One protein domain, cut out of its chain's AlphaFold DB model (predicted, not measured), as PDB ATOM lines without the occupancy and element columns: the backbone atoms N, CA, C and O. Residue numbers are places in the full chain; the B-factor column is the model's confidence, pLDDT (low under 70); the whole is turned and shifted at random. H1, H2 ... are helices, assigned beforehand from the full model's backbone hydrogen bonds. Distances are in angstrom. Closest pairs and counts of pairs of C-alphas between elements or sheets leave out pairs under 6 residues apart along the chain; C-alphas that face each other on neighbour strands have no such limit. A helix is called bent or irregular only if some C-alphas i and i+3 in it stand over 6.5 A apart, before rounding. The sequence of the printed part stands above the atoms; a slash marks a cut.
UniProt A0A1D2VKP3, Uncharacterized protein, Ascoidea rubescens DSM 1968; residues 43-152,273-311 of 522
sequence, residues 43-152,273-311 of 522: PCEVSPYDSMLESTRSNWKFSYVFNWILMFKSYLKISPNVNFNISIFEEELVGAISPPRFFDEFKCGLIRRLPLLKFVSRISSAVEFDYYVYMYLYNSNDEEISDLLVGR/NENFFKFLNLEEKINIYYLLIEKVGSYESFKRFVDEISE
ATOM      1  N   PRO A  43     142.706 114.641  57.339       91.69
ATOM      2  CA  PRO A  43     143.506 115.588  58.120       91.69
ATOM      3  C   PRO A  43     143.573 115.276  59.614       91.69
ATOM      4  O   PRO A  43     144.636 115.415  60.207       91.69
ATOM      5  N   CYS A  44     142.452 114.859  60.213       90.50
ATOM      6  CA  CYS A  44     142.367 114.532  61.638       90.50
ATOM      7  C   CYS A  44     143.021 113.189  62.006       90.50
ATOM      8  O   CYS A  44     143.197 112.912  63.186       90.50
ATOM      9  N   GLU A  45     143.391 112.370  61.019       90.69
ATOM     10  CA  GLU A  45     144.045 111.065  61.198       90.69
ATOM     11  C   GLU A  45     145.576 111.166  61.079       90.69
ATOM     12  O   GLU A  45     146.283 110.170  61.191       90.69
ATOM     13  N   VAL A  46     146.112 112.363  60.819       91.94
ATOM     14  CA  VAL A  46     147.552 112.598  60.670       91.94
ATOM     15  C   VAL A  46     148.090 113.327  61.903       91.94
ATOM     16  O   VAL A  46     147.466 114.248  62.433       91.94
ATOM     17  N   SER A  47     149.283 112.935  62.356       90.56
ATOM     18  CA  SER A  47     150.010 113.625  63.431       90.56
ATOM     19  C   SER A  47     150.238 115.114  63.094       90.56
ATOM     20  O   SER A  47     150.563 115.430  61.945       90.56
ATOM     21  N   PRO A  48     150.082 116.051  64.053       92.06
ATOM     22  CA  PRO A  48     149.870 115.835  65.491       92.06
ATOM     23  C   PRO A  48     148.397 115.728  65.919       92.06
ATOM     24  O   PRO A  48     148.125 115.593  67.104       92.06
ATOM     25  N   TYR A  49     147.432 115.818  65.001       92.62
ATOM     26  CA  TYR A  49     146.016 115.869  65.380       92.62
ATOM     27  C   TYR A  49     145.507 114.550  65.955       92.62
ATOM     28  O   TYR A  49     144.724 114.563  66.901       92.62
ATOM     29  N   ASP A  50     145.988 113.428  65.422       90.88
ATOM     30  CA  ASP A  50     145.566 112.104  65.873       90.88
ATOM     31  C   ASP A  50     145.892 111.863  67.357       90.88
ATOM     32  O   ASP A  50     145.019 111.464  68.127       90.88
ATOM     33  N   SER A  51     147.097 112.241  67.802       90.44
ATOM     34  CA  SER A  51     147.494 112.115  69.212       90.44
ATOM     35  C   SER A  51     146.713 113.053  70.136       90.44
ATOM     36  O   SER A  51     146.426 112.701  71.279       90.44
ATOM     37  N   MET A  52     146.316 114.237  69.654       91.19
ATOM     38  CA  MET A  52     145.429 115.125  70.413       91.19
ATOM     39  C   MET A  52     144.025 114.521  70.562       91.19
ATOM     40  O   MET A  52     143.409 114.634  71.624       91.19
ATOM     41  N   LEU A  53     143.518 113.878  69.509       92.62
ATOM     42  CA  LEU A  53     142.185 113.284  69.488       92.62
ATOM     43  C   LEU A  53     142.105 111.953  70.233       92.62
ATOM     44  O   LEU A  53     141.031 111.631  70.717       92.62
ATOM     45  N   GLU A  54     143.186 111.189  70.368       90.56
ATOM     46  CA  GLU A  54     143.182 109.872  71.025       90.56
ATOM     47  C   GLU A  54     142.611 109.912  72.457       90.56
ATOM     48  O   GLU A  54     141.701 109.144  72.803       90.56
ATOM     49  N   SER A  55     143.078 110.867  73.267       89.44
ATOM     50  CA  SER A  55     142.563 111.109  74.625       89.44
ATOM     51  C   SER A  55     141.090 111.528  74.607       89.44
ATOM     52  O   SER A  55     140.269 111.006  75.360       89.44
ATOM     53  N   THR A  56     140.737 112.411  73.672       92.44
ATOM     54  CA  THR A  56     139.390 112.974  73.542       92.44
ATOM     55  C   THR A  56     138.379 111.919  73.079       92.44
ATOM     56  O   THR A  56     137.293 111.820  73.639       92.44
ATOM     57  N   ARG A  57     138.741 111.075  72.106       89.88
ATOM     58  CA  ARG A  57     137.923 109.965  71.590       89.88
ATOM     59  C   ARG A  57     137.678 108.897  72.653       89.88
ATOM     60  O   ARG A  57     136.652 108.229  72.623       89.88
ATOM     61  N   SER A  58     138.592 108.731  73.604       85.81
ATOM     62  CA  SER A  58     138.404 107.808  74.731       85.81
ATOM     63  C   SER A  58     137.566 108.410  75.867       85.81
ATOM     64  O   SER A  58     137.182 107.705  76.798       85.81
ATOM     65  N   ASN A  59     137.215 109.697  75.791       88.31
ATOM     66  CA  ASN A  59     136.338 110.341  76.756       88.31
ATOM     67  C   ASN A  59     134.860 110.105  76.384       88.31
ATOM     68  O   ASN A  59     134.397 110.420  75.288       88.31
ATOM     69  N   TRP A  60     134.072 109.579  77.321       88.25
ATOM     70  CA  TRP A  60     132.645 109.317  77.108       88.25
ATOM     71  C   TRP A  60     131.834 110.585  76.820       88.25
ATOM     72  O   TRP A  60     130.842 110.521  76.090       88.25
ATOM     73  N   LYS A  61     132.271 111.740  77.342       92.19
ATOM     74  CA  LYS A  61     131.647 113.040  77.075       92.19
ATOM     75  C   LYS A  61     131.765 113.411  75.599       92.19
ATOM     76  O   LYS A  61     130.820 113.966  75.054       92.19
ATOM     77  N   PHE A  62     132.851 113.034  74.919       92.62
ATOM     78  CA  PHE A  62     132.987 113.242  73.473       92.62
ATOM     79  C   PHE A  62     131.915 112.468  72.702       92.62
ATOM     80  O   PHE A  62     131.188 113.052  71.897       92.62
ATOM     81  N   SER A  63     131.757 111.177  73.010       85.88
ATOM     82  CA  SER A  63     130.719 110.335  72.402       85.88
ATOM     83  C   SER A  63     129.313 110.866  72.698       85.88
ATOM     84  O   SER A  63     128.471 110.935  71.801       85.88
ATOM     85  N   TYR A  64     129.063 111.308  73.934       88.44
ATOM     86  CA  TYR A  64     127.792 111.918  74.322       88.44
ATOM     87  C   TYR A  64     127.499 113.193  73.521       88.44
ATOM     88  O   TYR A  64     126.440 113.290  72.906       88.44
ATOM     89  N   VAL A  65     128.441 114.144  73.483       94.06
ATOM     90  CA  VAL A  65     128.302 115.416  72.754       94.06
ATOM     91  C   VAL A  65     128.048 115.152  71.270       94.06
ATOM     92  O   VAL A  65     127.099 115.696  70.705       94.06
ATOM     93  N   PHE A  66     128.839 114.276  70.648       92.25
ATOM     94  CA  PHE A  66     128.682 113.923  69.240       92.25
ATOM     95  C   PHE A  66     127.301 113.318  68.939       92.25
ATOM     96  O   PHE A  66     126.610 113.777  68.026       92.25
ATOM     97  N   ASN A  67     126.872 112.325  69.724       86.25
ATOM     98  CA  ASN A  67     125.573 111.674  69.539       86.25
ATOM     99  C   ASN A  67     124.411 112.640  69.780       86.25
ATOM    100  O   ASN A  67     123.441 112.639  69.022       86.25
ATOM    101  N   TRP A  68     124.513 113.493  70.800       92.06
ATOM    102  CA  TRP A  68     123.499 114.500  71.082       92.06
ATOM    103  C   TRP A  68     123.336 115.462  69.900       92.06
ATOM    104  O   TRP A  68     122.219 115.701  69.447       92.06
ATOM    105  N   ILE A  69     124.443 115.950  69.330       93.00
ATOM    106  CA  ILE A  69     124.412 116.801  68.133       93.00
ATOM    107  C   ILE A  69     123.770 116.058  66.960       93.00
ATOM    108  O   ILE A  69     122.925 116.624  66.266       93.00
ATOM    109  N   LEU A  70     124.151 114.800  66.730       87.31
ATOM    110  CA  LEU A  70     123.630 114.006  65.620       87.31
ATOM    111  C   LEU A  70     122.100 113.886  65.680       87.31
ATOM    112  O   LEU A  70     121.440 114.054  64.653       87.31
ATOM    113  N   MET A  71     121.555 113.648  66.876       86.50
ATOM    114  CA  MET A  71     120.116 113.505  67.112       86.50
ATOM    115  C   MET A  71     119.374 114.846  67.090       86.50
ATOM    116  O   MET A  71     118.272 114.932  66.555       86.50
ATOM    117  N   PHE A  72     119.972 115.906  67.642       92.81
ATOM    118  CA  PHE A  72     119.258 117.147  67.959       92.81
ATOM    119  C   PHE A  72     119.773 118.385  67.211       92.81
ATOM    120  O   PHE A  72     119.451 119.517  67.573       92.81
ATOM    121  N   LYS A  73     120.524 118.223  66.113       92.88
ATOM    122  CA  LYS A  73     120.988 119.355  65.282       92.88
ATOM    123  C   LYS A  73     119.858 120.261  64.774       92.88
ATOM    124  O   LYS A  73     120.052 121.473  64.657       92.88
ATOM    125  N   SER A  74     118.673 119.705  64.505       93.56
ATOM    126  CA  SER A  74     117.484 120.464  64.090       93.56
ATOM    127  C   SER A  74     116.971 121.367  65.214       93.56
ATOM    128  O   SER A  74     116.595 122.511  64.952       93.56
ATOM    129  N   TYR A  75     117.065 120.925  66.474       94.56
ATOM    130  CA  TYR A  75     116.762 121.759  67.637       94.56
ATOM    131  C   TYR A  75     117.648 123.003  67.685       94.56
ATOM    132  O   TYR A  75     117.185 124.108  67.978       94.56
ATOM    133  N   LEU A  76     118.928 122.849  67.358       93.81
ATOM    134  CA  LEU A  76     119.883 123.953  67.319       93.81
ATOM    135  C   LEU A  76     119.750 124.837  66.070       93.81
ATOM    136  O   LEU A  76     120.417 125.869  65.990       93.81
ATOM    137  N   LYS A  77     118.855 124.481  65.137       93.69
ATOM    138  CA  LYS A  77     118.678 125.146  63.838       93.69
ATOM    139  C   LYS A  77     119.974 125.183  63.019       93.69
ATOM    140  O   LYS A  77     120.240 126.169  62.337       93.69
ATOM    141  N   ILE A  78     120.773 124.117  63.103       93.00
ATOM    142  CA  ILE A  78     121.941 123.936  62.234       93.00
ATOM    143  C   ILE A  78     121.428 123.713  60.811       93.00
ATOM    144  O   ILE A  78     120.512 122.919  60.584       93.00
ATOM    145  N   SER A  79     121.997 124.449  59.863       92.50
ATOM    146  CA  SER A  79     121.598 124.453  58.465       92.50
ATOM    147  C   SER A  79     121.712 123.048  57.867       92.50
ATOM    148  O   SER A  79     122.737 122.382  58.042       92.50
ATOM    149  N   PRO A  80     120.709 122.581  57.099       87.44
ATOM    150  CA  PRO A  80     120.763 121.262  56.467       87.44
ATOM    151  C   PRO A  80     121.910 121.139  55.452       87.44
ATOM    152  O   PRO A  80     122.359 120.033  55.166       87.44
ATOM    153  N   ASN A  81     122.418 122.268  54.944       86.12
ATOM    154  CA  ASN A  81     123.547 122.317  54.014       86.12
ATOM    155  C   ASN A  81     124.892 122.025  54.695       86.12
ATOM    156  O   ASN A  81     125.875 121.705  54.020       86.12
ATOM    157  N   VAL A  82     124.954 122.138  56.024       86.50
ATOM    158  CA  VAL A  82     126.132 121.756  56.796       86.50
ATOM    159  C   VAL A  82     126.095 120.245  56.973       86.50
ATOM    160  O   VAL A  82     125.433 119.695  57.853       86.50
ATOM    161  N   ASN A  83     126.816 119.555  56.089       83.31
ATOM    162  CA  ASN A  83     127.050 118.124  56.217       83.31
ATOM    163  C   ASN A  83     127.766 117.860  57.546       83.31
ATOM    164  O   ASN A  83     128.959 118.113  57.662       83.31
ATOM    165  N   PHE A  84     127.041 117.352  58.539       88.00
ATOM    166  CA  PHE A  84     127.612 116.959  59.820       88.00
ATOM    167  C   PHE A  84     127.992 115.479  59.794       88.00
ATOM    168  O   PHE A  84     127.152 114.614  59.523       88.00
ATOM    169  N   ASN A  85     129.263 115.200  60.067       87.81
ATOM    170  CA  ASN A  85     129.753 113.868  60.378       87.81
ATOM    171  C   ASN A  85     130.909 113.943  61.378       87.81
ATOM    172  O   ASN A  85     131.424 115.027  61.651       87.81
ATOM    173  N   ILE A  86     131.323 112.788  61.899       88.69
ATOM    174  CA  ILE A  86     132.434 112.709  62.853       88.69
ATOM    175  C   ILE A  86     133.717 113.349  62.328       88.69
ATOM    176  O   ILE A  86     134.367 114.088  63.052       88.69
ATOM    177  N   SER A  87     134.064 113.113  61.061       90.00
ATOM    178  CA  SER A  87     135.318 113.596  60.495       90.00
ATOM    179  C   SER A  87     135.333 115.119  60.466       90.00
ATOM    180  O   SER A  87     136.323 115.721  60.841       90.00
ATOM    181  N   ILE A  88     134.217 115.749  60.089       90.94
ATOM    182  CA  ILE A  88     134.057 117.207  60.092       90.94
ATOM    183  C   ILE A  88     134.057 117.746  61.521       90.94
ATOM    184  O   ILE A  88     134.682 118.771  61.778       90.94
ATOM    185  N   PHE A  89     133.395 117.051  62.451       93.94
ATOM    186  CA  PHE A  89     133.418 117.410  63.865       93.94
ATOM    187  C   PHE A  89     134.849 117.416  64.412       93.94
ATOM    188  O   PHE A  89     135.284 118.414  64.968       93.94
ATOM    189  N   GLU A  90     135.615 116.350  64.195       94.75
ATOM    190  CA  GLU A  90     137.008 116.257  64.634       94.75
ATOM    191  C   GLU A  90     137.917 117.258  63.910       94.75
ATOM    192  O   GLU A  90     138.692 117.953  64.562       94.75
ATOM    193  N   GLU A  91     137.799 117.382  62.582       93.25
ATOM    194  CA  GLU A  91     138.570 118.324  61.761       93.25
ATOM    195  C   GLU A  91     138.381 119.777  62.223       93.25
ATOM    196  O   GLU A  91     139.354 120.531  62.295       93.25
ATOM    197  N   GLU A  92     137.151 120.196  62.526       94.38
ATOM    198  CA  GLU A  92     136.905 121.543  63.040       94.38
ATOM    199  C   GLU A  92     137.295 121.681  64.522       94.38
ATOM    200  O   GLU A  92     137.808 122.730  64.910       94.38
ATOM    201  N   LEU A  93     137.134 120.630  65.339       94.56
ATOM    202  CA  LEU A  93     137.497 120.641  66.763       94.56
ATOM    203  C   LEU A  93     139.007 120.846  66.963       94.56
ATOM    204  O   LEU A  93     139.414 121.617  67.835       94.56
ATOM    205  N   VAL A  94     139.834 120.205  66.128       94.44
ATOM    206  CA  VAL A  94     141.298 120.379  66.135       94.44
ATOM    207  C   VAL A  94     141.776 121.601  65.345       94.44
ATOM    208  O   VAL A  94     142.964 121.916  65.352       94.44
ATOM    209  N   GLY A  95     140.873 122.299  64.648       92.12
ATOM    210  CA  GLY A  95     141.208 123.461  63.822       92.12
ATOM    211  C   GLY A  95     141.900 123.128  62.493       92.12
ATOM    212  O   GLY A  95     142.499 124.011  61.880       92.12
ATOM    213  N   ALA A  96     141.807 121.883  62.009       90.19
ATOM    214  CA  ALA A  96     142.309 121.493  60.688       90.19
ATOM    215  C   ALA A  96     141.513 122.153  59.544       90.19
ATOM    216  O   ALA A  96     142.021 122.311  58.428       90.19
ATOM    217  N   ILE A  97     140.272 122.570  59.819       88.81
ATOM    218  CA  ILE A  97     139.421 123.323  58.896       88.81
ATOM    219  C   ILE A  97     139.180 124.733  59.427       88.81
ATOM    220  O   ILE A  97     138.731 124.929  60.549       88.81
ATOM    221  N   SER A  98     139.442 125.720  58.571       85.62
ATOM    222  CA  SER A  98     139.148 127.127  58.825       85.62
ATOM    223  C   SER A  98     138.538 127.767  57.569       85.62
ATOM    224  O   SER A  98     139.094 127.582  56.475       85.62
ATOM    225  N   PRO A  99     137.412 128.502  57.691       87.69
ATOM    226  CA  PRO A  99     136.641 128.738  58.924       87.69
ATOM    227  C   PRO A  99     135.809 127.509  59.367       87.69
ATOM    228  O   PRO A  99     135.404 126.728  58.498       87.69
ATOM    229  N   PRO A 100     135.545 127.332  60.679       89.62
ATOM    230  CA  PRO A 100     134.758 126.217  61.211       89.62
ATOM    231  C   PRO A 100     133.255 126.471  61.027       89.62
ATOM    232  O   PRO A 100     132.618 127.170  61.808       89.62
ATOM    233  N   ARG A 101     132.662 125.922  59.964       90.69
ATOM    234  CA  ARG A 101     131.263 126.226  59.619       90.69
ATOM    235  C   ARG A 101     130.286 125.560  60.578       90.69
ATOM    236  O   ARG A 101     129.294 126.174  60.960       90.69
ATOM    237  N   PHE A 102     130.546 124.305  60.930       93.44
ATOM    238  CA  PHE A 102     129.661 123.549  61.802       93.44
ATOM    239  C   PHE A 102     129.712 124.080  63.239       93.44
ATOM    240  O   PHE A 102     128.656 124.345  63.814       93.44
ATOM    241  N   PHE A 103     130.905 124.275  63.814       93.25
ATOM    242  CA  PHE A 103     131.007 124.767  65.190       93.25
ATOM    243  C   PHE A 103     130.455 126.176  65.350       93.25
ATOM    244  O   PHE A 103     129.850 126.440  66.383       93.25
ATOM    245  N   ASP A 104     130.595 127.054  64.357       92.25
ATOM    246  CA  ASP A 104     130.007 128.393  64.428       92.25
ATOM    247  C   ASP A 104     128.476 128.320  64.557       92.25
ATOM    248  O   ASP A 104     127.887 128.958  65.438       92.25
ATOM    249  N   GLU A 105     127.819 127.486  63.745       93.50
ATOM    250  CA  GLU A 105     126.370 127.273  63.829       93.50
ATOM    251  C   GLU A 105     125.956 126.560  65.121       93.50
ATOM    252  O   GLU A 105     124.975 126.957  65.752       93.50
ATOM    253  N   PHE A 106     126.714 125.548  65.547       94.25
ATOM    254  CA  PHE A 106     126.476 124.811  66.787       94.25
ATOM    255  C   PHE A 106     126.581 125.720  68.020       94.25
ATOM    256  O   PHE A 106     125.664 125.748  68.841       94.25
ATOM    257  N   LYS A 107     127.650 126.519  68.114       92.88
ATOM    258  CA  LYS A 107     127.884 127.512  69.172       92.88
ATOM    259  C   LYS A 107     126.738 128.521  69.247       92.88
ATOM    260  O   LYS A 107     126.152 128.723  70.312       92.88
ATOM    261  N   CYS A 108     126.361 129.100  68.105       89.94
ATOM    262  CA  CYS A 108     125.228 130.022  68.028       89.94
ATOM    263  C   CYS A 108     123.907 129.341  68.420       89.94
ATOM    264  O   CYS A 108     123.078 129.928  69.116       89.94
ATOM    265  N   GLY A 109     123.702 128.100  67.977       91.81
ATOM    266  CA  GLY A 109     122.537 127.287  68.306       91.81
ATOM    267  C   GLY A 109     122.407 127.057  69.808       91.81
ATOM    268  O   GLY A 109     121.342 127.321  70.365       91.81
ATOM    269  N   LEU A 110     123.485 126.631  70.474       91.88
ATOM    270  CA  LEU A 110     123.507 126.413  71.922       91.88
ATOM    271  C   LEU A 110     123.150 127.687  72.686       91.88
ATOM    272  O   LEU A 110     122.246 127.671  73.518       91.88
ATOM    273  N   ILE A 111     123.795 128.804  72.352       88.44
ATOM    274  CA  ILE A 111     123.552 130.095  73.003       88.44
ATOM    275  C   ILE A 111     122.086 130.510  72.920       88.44
ATOM    276  O   ILE A 111     121.490 130.868  73.934       88.44
ATOM    277  N   ARG A 112     121.466 130.395  71.739       87.75
ATOM    278  CA  ARG A 112     120.043 130.733  71.547       87.75
ATOM    279  C   ARG A 112     119.108 129.879  72.405       87.75
ATOM    280  O   ARG A 112     117.969 130.281  72.649       87.75
ATOM    281  N   ARG A 113     119.549 128.689  72.824       90.69
ATOM    282  CA  ARG A 113     118.768 127.761  73.650       90.69
ATOM    283  C   ARG A 113     119.008 127.930  75.149       90.69
ATOM    284  O   ARG A 113     118.207 127.413  75.919       90.69
ATOM    285  N   LEU A 114     120.012 128.700  75.569       87.25
ATOM    286  CA  LEU A 114     120.250 129.035  76.974       87.25
ATOM    287  C   LEU A 114     119.355 130.227  77.400       87.25
ATOM    288  O   LEU A 114     119.563 131.349  76.941       87.25
ATOM    289  N   PRO A 115     118.361 130.045  78.296       79.62
ATOM    290  CA  PRO A 115     117.413 131.076  78.717       79.62
ATOM    291  C   PRO A 115     118.052 132.316  79.324       79.62
ATOM    292  O   PRO A 115     117.576 133.419  79.070       79.62
ATOM    293  N   LEU A 116     119.141 132.149  80.081       70.38
ATOM    294  CA  LEU A 116     119.876 133.270  80.676       70.38
ATOM    295  C   LEU A 116     120.475 134.206  79.613       70.38
ATOM    296  O   LEU A 116     120.738 135.367  79.904       70.38
ATOM    297  N   LEU A 117     120.616 133.724  78.374       67.62
ATOM    298  CA  LEU A 117     121.126 134.472  77.228       67.62
ATOM    299  C   LEU A 117     120.021 134.878  76.237       67.62
ATOM    300  O   LEU A 117     120.321 135.499  75.221       67.62
ATOM    301  N   LYS A 118     118.733 134.607  76.523       64.44
ATOM    302  CA  LYS A 118     117.606 134.982  75.638       64.44
ATOM    303  C   LYS A 118     117.495 136.487  75.395       64.44
ATOM    304  O   LYS A 118     116.995 136.890  74.348       64.44
ATOM    305  N   PHE A 119     117.961 137.310  76.337       59.59
ATOM    306  CA  PHE A 119     118.004 138.766  76.168       59.59
ATOM    307  C   PHE A 119     119.017 139.207  75.110       59.59
ATOM    308  O   PHE A 119     118.881 140.291  74.555       59.59
ATOM    309  N   VAL A 120     119.962 138.337  74.750       62.81
ATOM    310  CA  VAL A 120     120.917 138.562  73.671       62.81
ATOM    311  C   VAL A 120     120.456 137.842  72.400       62.81
ATOM    312  O   VAL A 120     121.181 137.100  71.741       62.81
ATOM    313  N   SER A 121     119.203 138.070  72.015       56.09
ATOM    314  CA  SER A 121     118.612 137.530  70.782       56.09
ATOM    315  C   SER A 121     119.319 137.997  69.495       56.09
ATOM    316  O   SER A 121     118.988 137.521  68.409       56.09
ATOM    317  N   ARG A 122     120.312 138.891  69.613       63.75
ATOM    318  CA  ARG A 122     121.133 139.436  68.527       63.75
ATOM    319  C   ARG A 122     122.563 138.890  68.467       63.75
ATOM    320  O   ARG A 122     123.343 139.435  67.698       63.75
ATOM    321  N   ILE A 123     122.911 137.826  69.204       65.31
ATOM    322  CA  ILE A 123     124.219 137.163  69.025       65.31
ATOM    323  C   ILE A 123     124.259 136.586  67.612       65.31
ATOM    324  O   ILE A 123     123.671 135.540  67.308       65.31
ATOM    325  N   SER A 124     124.899 137.333  66.721       64.56
ATOM    326  CA  SER A 124     125.046 136.993  65.309       64.56
ATOM    327  C   SER A 124     126.385 136.326  65.023       64.56
ATOM    328  O   SER A 124     126.569 135.830  63.914       64.56
ATOM    329  N   SER A 125     127.306 136.294  65.993       77.56
ATOM    330  CA  SER A 125     128.669 135.825  65.773       77.56
ATOM    331  C   SER A 125     129.068 134.695  66.724       77.56
ATOM    332  O   SER A 125     128.805 134.725  67.924       77.56
ATOM    333  N   ALA A 126     129.770 133.701  66.180       77.81
ATOM    334  CA  ALA A 126     130.449 132.680  66.974       77.81
ATOM    335  C   ALA A 126     131.623 133.255  67.789       77.81
ATOM    336  O   ALA A 126     132.065 132.623  68.741       77.81
ATOM    337  N   VAL A 127     132.100 134.456  67.442       78.31
ATOM    338  CA  VAL A 127     133.160 135.182  68.164       78.31
ATOM    339  C   VAL A 127     132.703 135.546  69.575       78.31
ATOM    340  O   VAL A 127     133.454 135.413  70.533       78.31
ATOM    341  N   GLU A 128     131.438 135.922  69.725       82.75
ATOM    342  CA  GLU A 128     130.852 136.228  71.029       82.75
ATOM    343  C   GLU A 128     130.639 134.987  71.907       82.75
ATOM    344  O   GLU A 128     130.426 135.120  73.114       82.75
ATOM    345  N   PHE A 129     130.695 133.777  71.335       86.19
ATOM    346  CA  PHE A 129     130.441 132.552  72.092       86.19
ATOM    347  C   PHE A 129     131.385 132.407  73.275       86.19
ATOM    348  O   PHE A 129     130.939 132.100  74.376       86.19
ATOM    349  N   ASP A 130     132.669 132.665  73.051       85.00
ATOM    350  CA  ASP A 130     133.707 132.496  74.060       85.00
ATOM    351  C   ASP A 130     133.452 133.426  75.258       85.00
ATOM    352  O   ASP A 130     133.500 132.980  76.406       85.00
ATOM    353  N   TYR A 131     133.049 134.674  74.993       86.00
ATOM    354  CA  TYR A 131     132.661 135.636  76.022       86.00
ATOM    355  C   TYR A 131     131.420 135.182  76.801       86.00
ATOM    356  O   TYR A 131     131.418 135.200  78.033       86.00
ATOM    357  N   TYR A 132     130.357 134.748  76.116       85.00
ATOM    358  CA  TYR A 132     129.118 134.350  76.791       85.00
ATOM    359  C   TYR A 132     129.249 133.057  77.572       85.00
ATOM    360  O   TYR A 132     128.672 132.947  78.650       85.00
ATOM    361  N   VAL A 133     130.003 132.092  77.054       84.56
ATOM    362  CA  VAL A 133     130.320 130.875  77.793       84.56
ATOM    363  C   VAL A 133     131.151 131.221  79.010       84.56
ATOM    364  O   VAL A 133     130.782 130.805  80.097       84.56
ATOM    365  N   TYR A 134     132.191 132.046  78.874       84.56
ATOM    366  CA  TYR A 134     132.961 132.508  80.027       84.56
ATOM    367  C   TYR A 134     132.057 133.162  81.083       84.56
ATOM    368  O   TYR A 134     132.086 132.773  82.246       84.56
ATOM    369  N   MET A 135     131.182 134.087  80.679       83.69
ATOM    370  CA  MET A 135     130.236 134.744  81.587       83.69
ATOM    371  C   MET A 135     129.221 133.774  82.196       83.69
ATOM    372  O   MET A 135     128.858 133.918  83.361       83.69
ATOM    373  N   TYR A 136     128.735 132.800  81.428       82.81
ATOM    374  CA  TYR A 136     127.808 131.784  81.916       82.81
ATOM    375  C   TYR A 136     128.489 130.889  82.953       82.81
ATOM    376  O   TYR A 136     127.950 130.728  84.043       82.81
ATOM    377  N   LEU A 137     129.682 130.379  82.638       80.94
ATOM    378  CA  LEU A 137     130.469 129.512  83.510       80.94
ATOM    379  C   LEU A 137     130.922 130.247  84.782       80.94
ATOM    380  O   LEU A 137     130.906 129.680  85.867       80.94
ATOM    381  N   TYR A 138     131.274 131.527  84.670       80.75
ATOM    382  CA  TYR A 138     131.667 132.349  85.813       80.75
ATOM    383  C   TYR A 138     130.492 132.656  86.756       80.75
ATOM    384  O   TYR A 138     130.675 132.735  87.967       80.75
ATOM    385  N   ASN A 139     129.285 132.847  86.210       79.31
ATOM    386  CA  ASN A 139     128.091 133.168  87.002       79.31
ATOM    387  C   ASN A 139     127.316 131.931  87.469       79.31
ATOM    388  O   ASN A 139     126.461 132.045  88.350       79.31
ATOM    389  N   SER A 140     127.549 130.758  86.880       74.44
ATOM    390  CA  SER A 140     127.043 129.516  87.444       74.44
ATOM    391  C   SER A 140     127.787 129.260  88.751       74.44
ATOM    392  O   SER A 140     128.989 129.022  88.723       74.44
ATOM    393  N   ASN A 141     127.081 129.274  89.887       67.69
ATOM    394  CA  ASN A 141     127.591 128.824  91.196       67.69
ATOM    395  C   ASN A 141     127.883 127.306  91.223       67.69
ATOM    396  O   ASN A 141     127.697 126.645  92.239       67.69
ATOM    397  N   ASP A 142     128.233 126.733  90.082       70.81
ATOM    398  CA  ASP A 142     128.449 125.317  89.894       70.81
ATOM    399  C   ASP A 142     129.925 125.032  90.189       70.81
ATOM    400  O   ASP A 142     130.821 125.494  89.474       70.81
ATOM    401  N   GLU A 143     130.182 124.348  91.303       72.62
ATOM    402  CA  GLU A 143     131.536 124.076  91.793       72.62
ATOM    403  C   GLU A 143     132.362 123.286  90.766       72.62
ATOM    404  O   GLU A 143     133.546 123.577  90.589       72.62
ATOM    405  N   GLU A 144     131.733 122.378  90.008       67.94
ATOM    406  CA  GLU A 144     132.404 121.582  88.967       67.94
ATOM    407  C   GLU A 144     132.915 122.470  87.818       67.94
ATOM    408  O   GLU A 144     133.992 122.251  87.259       67.94
ATOM    409  N   ILE A 145     132.172 123.533  87.499       63.81
ATOM    410  CA  ILE A 145     132.556 124.523  86.489       63.81
ATOM    411  C   ILE A 145     133.656 125.449  87.015       63.81
ATOM    412  O   ILE A 145     134.573 125.812  86.273       63.81
ATOM    413  N   SER A 146     133.576 125.833  88.289       68.94
ATOM    414  CA  SER A 146     134.587 126.679  88.919       68.94
ATOM    415  C   SER A 146     135.955 125.992  88.933       68.94
ATOM    416  O   SER A 146     136.953 126.608  88.557       68.94
ATOM    417  N   ASP A 147     135.997 124.697  89.259       71.88
ATOM    418  CA  ASP A 147     137.232 123.910  89.254       71.88
ATOM    419  C   ASP A 147     137.858 123.815  87.846       71.88
ATOM    420  O   ASP A 147     139.079 123.951  87.712       71.88
ATOM    421  N   LEU A 148     137.037 123.693  86.789       66.19
ATOM    422  CA  LEU A 148     137.503 123.747  85.393       66.19
ATOM    423  C   LEU A 148     138.118 125.109  85.027       66.19
ATOM    424  O   LEU A 148     139.125 125.157  84.325       66.19
ATOM    425  N   LEU A 149     137.538 126.221  85.493       65.56
ATOM    426  CA  LEU A 149     138.033 127.573  85.191       65.56
ATOM    427  C   LEU A 149     139.314 127.936  85.949       65.56
ATOM    428  O   LEU A 149     140.133 128.701  85.440       65.56
ATOM    429  N   VAL A 150     139.488 127.419  87.167       68.38
ATOM    430  CA  VAL A 150     140.659 127.716  88.009       68.38
ATOM    431  C   VAL A 150     141.877 126.877  87.595       68.38
ATOM    432  O   VAL A 150     142.991 127.161  88.035       68.38
ATOM    433  N   GLY A 151     141.706 125.887  86.710       55.44
ATOM    434  CA  GLY A 151     142.809 125.069  86.208       55.44
ATOM    435  C   GLY A 151     143.503 124.294  87.326       55.44
ATOM    436  O   GLY A 151     144.724 124.126  87.299       55.44
ATOM    437  N   ARG A 152     142.744 123.858  88.344       53.84
ATOM    438  CA  ARG A 152     143.281 123.011  89.411       53.84
ATOM    439  C   ARG A 152     143.645 121.664  88.808       53.84
ATOM    440  O   ARG A 152     142.796 120.801  88.628       53.84
ATOM    441  N   ASN A 273     138.804 137.588  77.673       74.12
ATOM    442  CA  ASN A 273     137.542 136.833  77.745       74.12
ATOM    443  C   ASN A 273     137.025 136.408  76.353       74.12
ATOM    444  O   ASN A 273     136.344 135.398  76.225       74.12
ATOM    445  N   GLU A 274     137.381 137.155  75.307       74.50
ATOM    446  CA  GLU A 274     136.996 136.906  73.912       74.50
ATOM    447  C   GLU A 274     137.736 135.734  73.251       74.50
ATOM    448  O   GLU A 274     137.278 135.231  72.234       74.50
ATOM    449  N   ASN A 275     138.872 135.290  73.802       80.25
ATOM    450  CA  ASN A 275     139.675 134.199  73.234       80.25
ATOM    451  C   ASN A 275     139.827 133.003  74.180       80.25
ATOM    452  O   ASN A 275     140.568 132.073  73.862       80.25
ATOM    453  N   PHE A 276     139.154 133.013  75.335       84.50
ATOM    454  CA  PHE A 276     139.281 131.984  76.371       84.50
ATOM    455  C   PHE A 276     139.158 130.563  75.802       84.50
ATOM    456  O   PHE A 276     140.034 129.726  76.019       84.50
ATOM    457  N   PHE A 277     138.133 130.307  74.983       85.56
ATOM    458  CA  PHE A 277     137.872 128.972  74.444       85.56
ATOM    459  C   PHE A 277     138.972 128.491  73.492       85.56
ATOM    460  O   PHE A 277     139.205 127.290  73.366       85.56
ATOM    461  N   LYS A 278     139.678 129.405  72.815       87.38
ATOM    462  CA  LYS A 278     140.779 129.062  71.906       87.38
ATOM    463  C   LYS A 278     141.951 128.412  72.645       87.38
ATOM    464  O   LYS A 278     142.579 127.520  72.074       87.38
ATOM    465  N   PHE A 279     142.214 128.837  73.881       89.00
ATOM    466  CA  PHE A 279     143.329 128.356  74.702       89.00
ATOM    467  C   PHE A 279     143.047 127.034  75.420       89.00
ATOM    468  O   PHE A 279     143.987 126.400  75.891       89.00
ATOM    469  N   LEU A 280     141.786 126.599  75.455       90.88
ATOM    470  CA  LEU A 280     141.410 125.322  76.048       90.88
ATOM    471  C   LEU A 280     141.919 124.138  75.227       90.88
ATOM    472  O   LEU A 280     141.897 124.145  73.983       90.88
ATOM    473  N   ASN A 281     142.317 123.085  75.934       93.69
ATOM    474  CA  ASN A 281     142.605 121.797  75.321       93.69
ATOM    475  C   ASN A 281     141.305 121.139  74.803       93.69
ATOM    476  O   ASN A 281     140.193 121.613  75.044       93.69
ATOM    477  N   LEU A 282     141.426 120.072  74.006       94.50
ATOM    478  CA  LEU A 282     140.254 119.450  73.370       94.50
ATOM    479  C   LEU A 282     139.291 118.832  74.393       94.50
ATOM    480  O   LEU A 282     138.078 118.914  74.214       94.50
ATOM    481  N   GLU A 283     139.821 118.267  75.472       93.69
ATOM    482  CA  GLU A 283     139.028 117.652  76.533       93.69
ATOM    483  C   GLU A 283     138.218 118.694  77.313       93.69
ATOM    484  O   GLU A 283     137.015 118.527  77.499       93.69
ATOM    485  N   GLU A 284     138.831 119.819  77.675       93.38
ATOM    486  CA  GLU A 284     138.167 120.969  78.297       93.38
ATOM    487  C   GLU A 284     137.055 121.523  77.403       93.38
ATOM    488  O   GLU A 284     135.942 121.770  77.871       93.38
ATOM    489  N   LYS A 285     137.312 121.654  76.095       94.56
ATOM    490  CA  LYS A 285     136.291 122.084  75.124       94.56
ATOM    491  C   LYS A 285     135.096 121.133  75.111       94.56
ATOM    492  O   LYS A 285     133.952 121.586  75.139       94.56
ATOM    493  N   ILE A 286     135.347 119.825  75.092       95.75
ATOM    494  CA  ILE A 286     134.298 118.800  75.133       95.75
ATOM    495  C   ILE A 286     133.549 118.810  76.467       95.75
ATOM    496  O   ILE A 286     132.325 118.704  76.458       95.75
ATOM    497  N   ASN A 287     134.242 118.998  77.591       93.56
ATOM    498  CA  ASN A 287     133.625 119.137  78.910       93.56
ATOM    499  C   ASN A 287     132.657 120.322  78.947       93.56
ATOM    500  O   ASN A 287     131.518 120.168  79.380       93.56
ATOM    501  N   ILE A 288     133.071 121.479  78.430       93.12
ATOM    502  CA  ILE A 288     132.199 122.654  78.344       93.12
ATOM    503  C   ILE A 288     130.987 122.361  77.459       93.12
ATOM    504  O   ILE A 288     129.860 122.637  77.862       93.12
ATOM    505  N   TYR A 289     131.177 121.774  76.273       95.06
ATOM    506  CA  TYR A 289     130.046 121.432  75.407       95.06
ATOM    507  C   TYR A 289     129.085 120.439  76.061       95.06
ATOM    508  O   TYR A 289     127.875 120.607  75.929       95.06
ATOM    509  N   TYR A 290     129.605 119.448  76.785       94.81
ATOM    510  CA  TYR A 290     128.806 118.500  77.551       94.81
ATOM    511  C   TYR A 290     127.924 119.219  78.579       94.81
ATOM    512  O   TYR A 290     126.708 119.041  78.550       94.81
ATOM    513  N   LEU A 291     128.503 120.098  79.400       92.75
ATOM    514  CA  LEU A 291     127.771 120.846  80.430       92.75
ATOM    515  C   LEU A 291     126.717 121.784  79.828       92.75
ATOM    516  O   LEU A 291     125.590 121.873  80.316       92.75
ATOM    517  N   LEU A 292     127.050 122.466  78.727       91.94
ATOM    518  CA  LEU A 292     126.094 123.319  78.018       91.94
ATOM    519  C   LEU A 292     124.936 122.501  77.435       91.94
ATOM    520  O   LEU A 292     123.784 122.923  77.533       91.94
ATOM    521  N   ILE A 293     125.221 121.334  76.851       94.06
ATOM    522  CA  ILE A 293     124.206 120.420  76.321       94.06
ATOM    523  C   ILE A 293     123.322 119.876  77.441       94.06
ATOM    524  O   ILE A 293     122.102 119.894  77.301       94.06
ATOM    525  N   GLU A 294     123.903 119.416  78.547       92.75
ATOM    526  CA  GLU A 294     123.159 118.920  79.703       92.75
ATOM    527  C   GLU A 294     122.224 120.004  80.240       92.75
ATOM    528  O   GLU A 294     121.030 119.773  80.461       92.75
ATOM    529  N   LYS A 295     122.733 121.237  80.332       90.81
ATOM    530  CA  LYS A 295     121.913 122.377  80.711       90.81
ATOM    531  C   LYS A 295     120.779 122.617  79.723       90.81
ATOM    532  O   LYS A 295     119.643 122.798  80.157       90.81
ATOM    533  N   VAL A 296     121.054 122.607  78.418       92.62
ATOM    534  CA  VAL A 296     120.013 122.724  77.386       92.62
ATOM    535  C   VAL A 296     118.970 121.613  77.533       92.62
ATOM    536  O   VAL A 296     117.773 121.893  77.474       92.62
ATOM    537  N   GLY A 297     119.417 120.388  77.809       91.69
ATOM    538  CA  GLY A 297     118.581 119.215  78.048       91.69
ATOM    539  C   GLY A 297     117.655 119.343  79.259       91.69
ATOM    540  O   GLY A 297     116.550 118.803  79.253       91.69
ATOM    541  N   SER A 298     118.066 120.104  80.276       91.62
ATOM    542  CA  SER A 298     117.250 120.351  81.471       91.62
ATOM    543  C   SER A 298     116.035 121.253  81.216       91.62
ATOM    544  O   SER A 298     115.073 121.215  81.988       91.62
ATOM    545  N   TYR A 299     116.044 122.049  80.140       92.31
ATOM    546  CA  TYR A 299     114.976 123.008  79.872       92.31
ATOM    547  C   TYR A 299     113.725 122.363  79.285       92.31
ATOM    548  O   TYR A 299     113.774 121.540  78.372       92.31
ATOM    549  N   GLU A 300     112.576 122.864  79.732       94.00
ATOM    550  CA  GLU A 300     111.253 122.428  79.282       94.00
ATOM    551  C   GLU A 300     111.063 122.561  77.763       94.00
ATOM    552  O   GLU A 300     110.469 121.706  77.118       94.00
ATOM    553  N   SER A 301     111.646 123.598  77.152       93.81
ATOM    554  CA  SER A 301     111.588 123.788  75.700       93.81
ATOM    555  C   SER A 301     112.331 122.721  74.902       93.81
ATOM    556  O   SER A 301     112.082 122.595  73.708       93.81
ATOM    557  N   PHE A 302     113.316 122.045  75.494       94.50
ATOM    558  CA  PHE A 302     113.988 120.924  74.843       94.50
ATOM    559  C   PHE A 302     113.187 119.640  75.042       94.50
ATOM    560  O   PHE A 302     112.976 118.922  74.074       94.50
ATOM    561  N   LYS A 303     112.665 119.404  76.252       94.31
ATOM    562  CA  LYS A 303     111.801 118.250  76.544       94.31
ATOM    563  C   LYS A 303     110.602 118.183  75.601       94.31
ATOM    564  O   LYS A 303     110.482 117.208  74.878       94.31
ATOM    565  N   ARG A 304     109.854 119.284  75.462       95.25
ATOM    566  CA  ARG A 304     108.731 119.380  74.510       95.25
ATOM    567  C   ARG A 304     109.120 119.060  73.069       95.25
ATOM    568  O   ARG A 304     108.345 118.457  72.347       95.25
ATOM    569  N   PHE A 305     110.315 119.469  72.646       95.06
ATOM    570  CA  PHE A 305     110.812 119.161  71.306       95.06
ATOM    571  C   PHE A 305     111.148 117.671  71.142       95.06
ATOM    572  O   PHE A 305     110.912 117.097  70.083       95.06
ATOM    573  N   VAL A 306     111.709 117.040  72.175       91.56
ATOM    574  CA  VAL A 306     111.942 115.590  72.183       91.56
ATOM    575  C   VAL A 306     110.611 114.838  72.160       91.56
ATOM    576  O   VAL A 306     110.482 113.888  71.390       91.56
ATOM    577  N   ASP A 307     109.627 115.295  72.936       92.06
ATOM    578  CA  ASP A 307     108.280 114.723  72.972       92.06
ATOM    579  C   ASP A 307     107.615 114.827  71.586       92.06
ATOM    580  O   ASP A 307     107.188 113.811  71.043       92.06
ATOM    581  N   GLU A 308     107.681 115.994  70.936       92.94
ATOM    582  CA  GLU A 308     107.184 116.226  69.569       92.94
ATOM    583  C   GLU A 308     107.851 115.302  68.530       92.94
ATOM    584  O   GLU A 308     107.184 114.747  67.655       92.94
ATOM    585  N   ILE A 309     109.172 115.088  68.606       88.00
ATOM    586  CA  ILE A 309     109.854 114.116  67.733       88.00
ATOM    587  C   ILE A 309     109.346 112.697  68.003       88.00
ATOM    588  O   ILE A 309     109.170 111.918  67.063       88.00
ATOM    589  N   SER A 310     109.138 112.347  69.273       85.19
ATOM    590  CA  SER A 310     108.704 111.008  69.660       85.19
ATOM    591  C   SER A 310     107.281 110.704  69.182       85.19
ATOM    592  O   SER A 310     107.050 109.621  68.645       85.19
ATOM    593  N   GLU A 311     106.371 111.674  69.264       88.12
ATOM    594  CA  GLU A 311     104.992 111.577  68.774       88.12
ATOM    595  C   GLU A 311     104.963 111.408  67.251       88.12
ATOM    596  O   GLU A 311     104.447 110.405  66.752       88.12
TER     597      GLU A 311
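Overview. This is residues 43 to 152 and 273 to 311 of the 522 residues of an uncharacterized protein of Ascoidea rubescens DSM 1968 (UniProt A0A1D2VKP3). The longest helix, H9, runs through the middle of a compact body, with shorter helices set round it, mostly crossing one another. H1 and H2 pack on H9 one after the other, H4 packs near its last end, H6 with H7 and H8 makes a group on another side, and H10 makes a corner with it. The printed part has 149 residues, with ten named helices, H1 to H10 in order, and no named strand; the class is all helix. The radius of gyration of the C-alphas is 15.2 A, and they span 42 by 37 by 28 A.

Arrangement. H1, residues 49 to 57, touches residues 282 to 286 of H9, residues 282 to 298, closest at the C-alphas of Thr 56 and Glu 283, 5.6 A. H2, residues 60 to 72, touches residues 286 to 293 of H9 at a steep tilt of 49 degrees, the same way, closest at the C-alphas of Val 65 and Tyr 290, 5.7 A. H3, residues 86 to 93, touches H4, residues 101 to 113, about perpendicular at 82 degrees; their closest C-alphas, of Glu 92 and Phe 103, are 7.1 A apart. H4 also touches H9, closest at the C-alphas of Arg 113 and Val 296, 6.4 A. H5, residues 115 to 120, touches no helix but is near H6, residues 127 to 139. H6 touches H4, with the closest C-alphas, of Lys 107 and Phe 129, 6.4 A apart. It also touches H7, residues 143 to 150, at the C-alphas of Leu 137 and Ile 145, 6.2 A, and H8, residues 276 to 279, at those of Asp 130 and Phe 277, 5.5 A. H10, residues 300 to 311, is close to but not clearly touching H9, about perpendicular at 80 degrees; the closest C-alphas, of Val 296 and Phe 302, are 6.8 A apart. Every O i to N i+4 pair is within hydrogen-bond range in H2, H3, H4, H7 and H9, against 3 of 5 in H1, 8 of 9 in H6, 7 of 8 in H10 and 0 of 2 in H5, where 2 of 3 O i to N i+3 pairs are; H8 is too short for an i+4 pair.

Along the chain. H1 begins at C-alpha 49 (146.016, 115.869, 65.380). H2 is 18.0 A long, H4 18.9 A, H6 19.6 A and H10 16.4 A. H9, 24.4 A, begins at C-alpha 282 (140.254, 119.450, 73.370). H10 ends at C-alpha 311 (104.992, 111.577, 68.774). H5 is irregular, with C-alphas 116 and 119 7.4 A apart; H6 is only just irregular, with C-alphas 127 and 130 6.50 A apart.

Size, cuts and confidence. The two farthest C-alphas, of Ser 47 and Glu 311, are 45.4 A apart. Residues 153 to 272 are not printed; C-alphas 152 and 273 are 19.0 A apart across the cut. The link from H2 to H3, residues 73 to 85, is long. The mean pLDDT of the printed part is 86.1; 17 residues are under 70, among them 117 to 124 and 148 to 152.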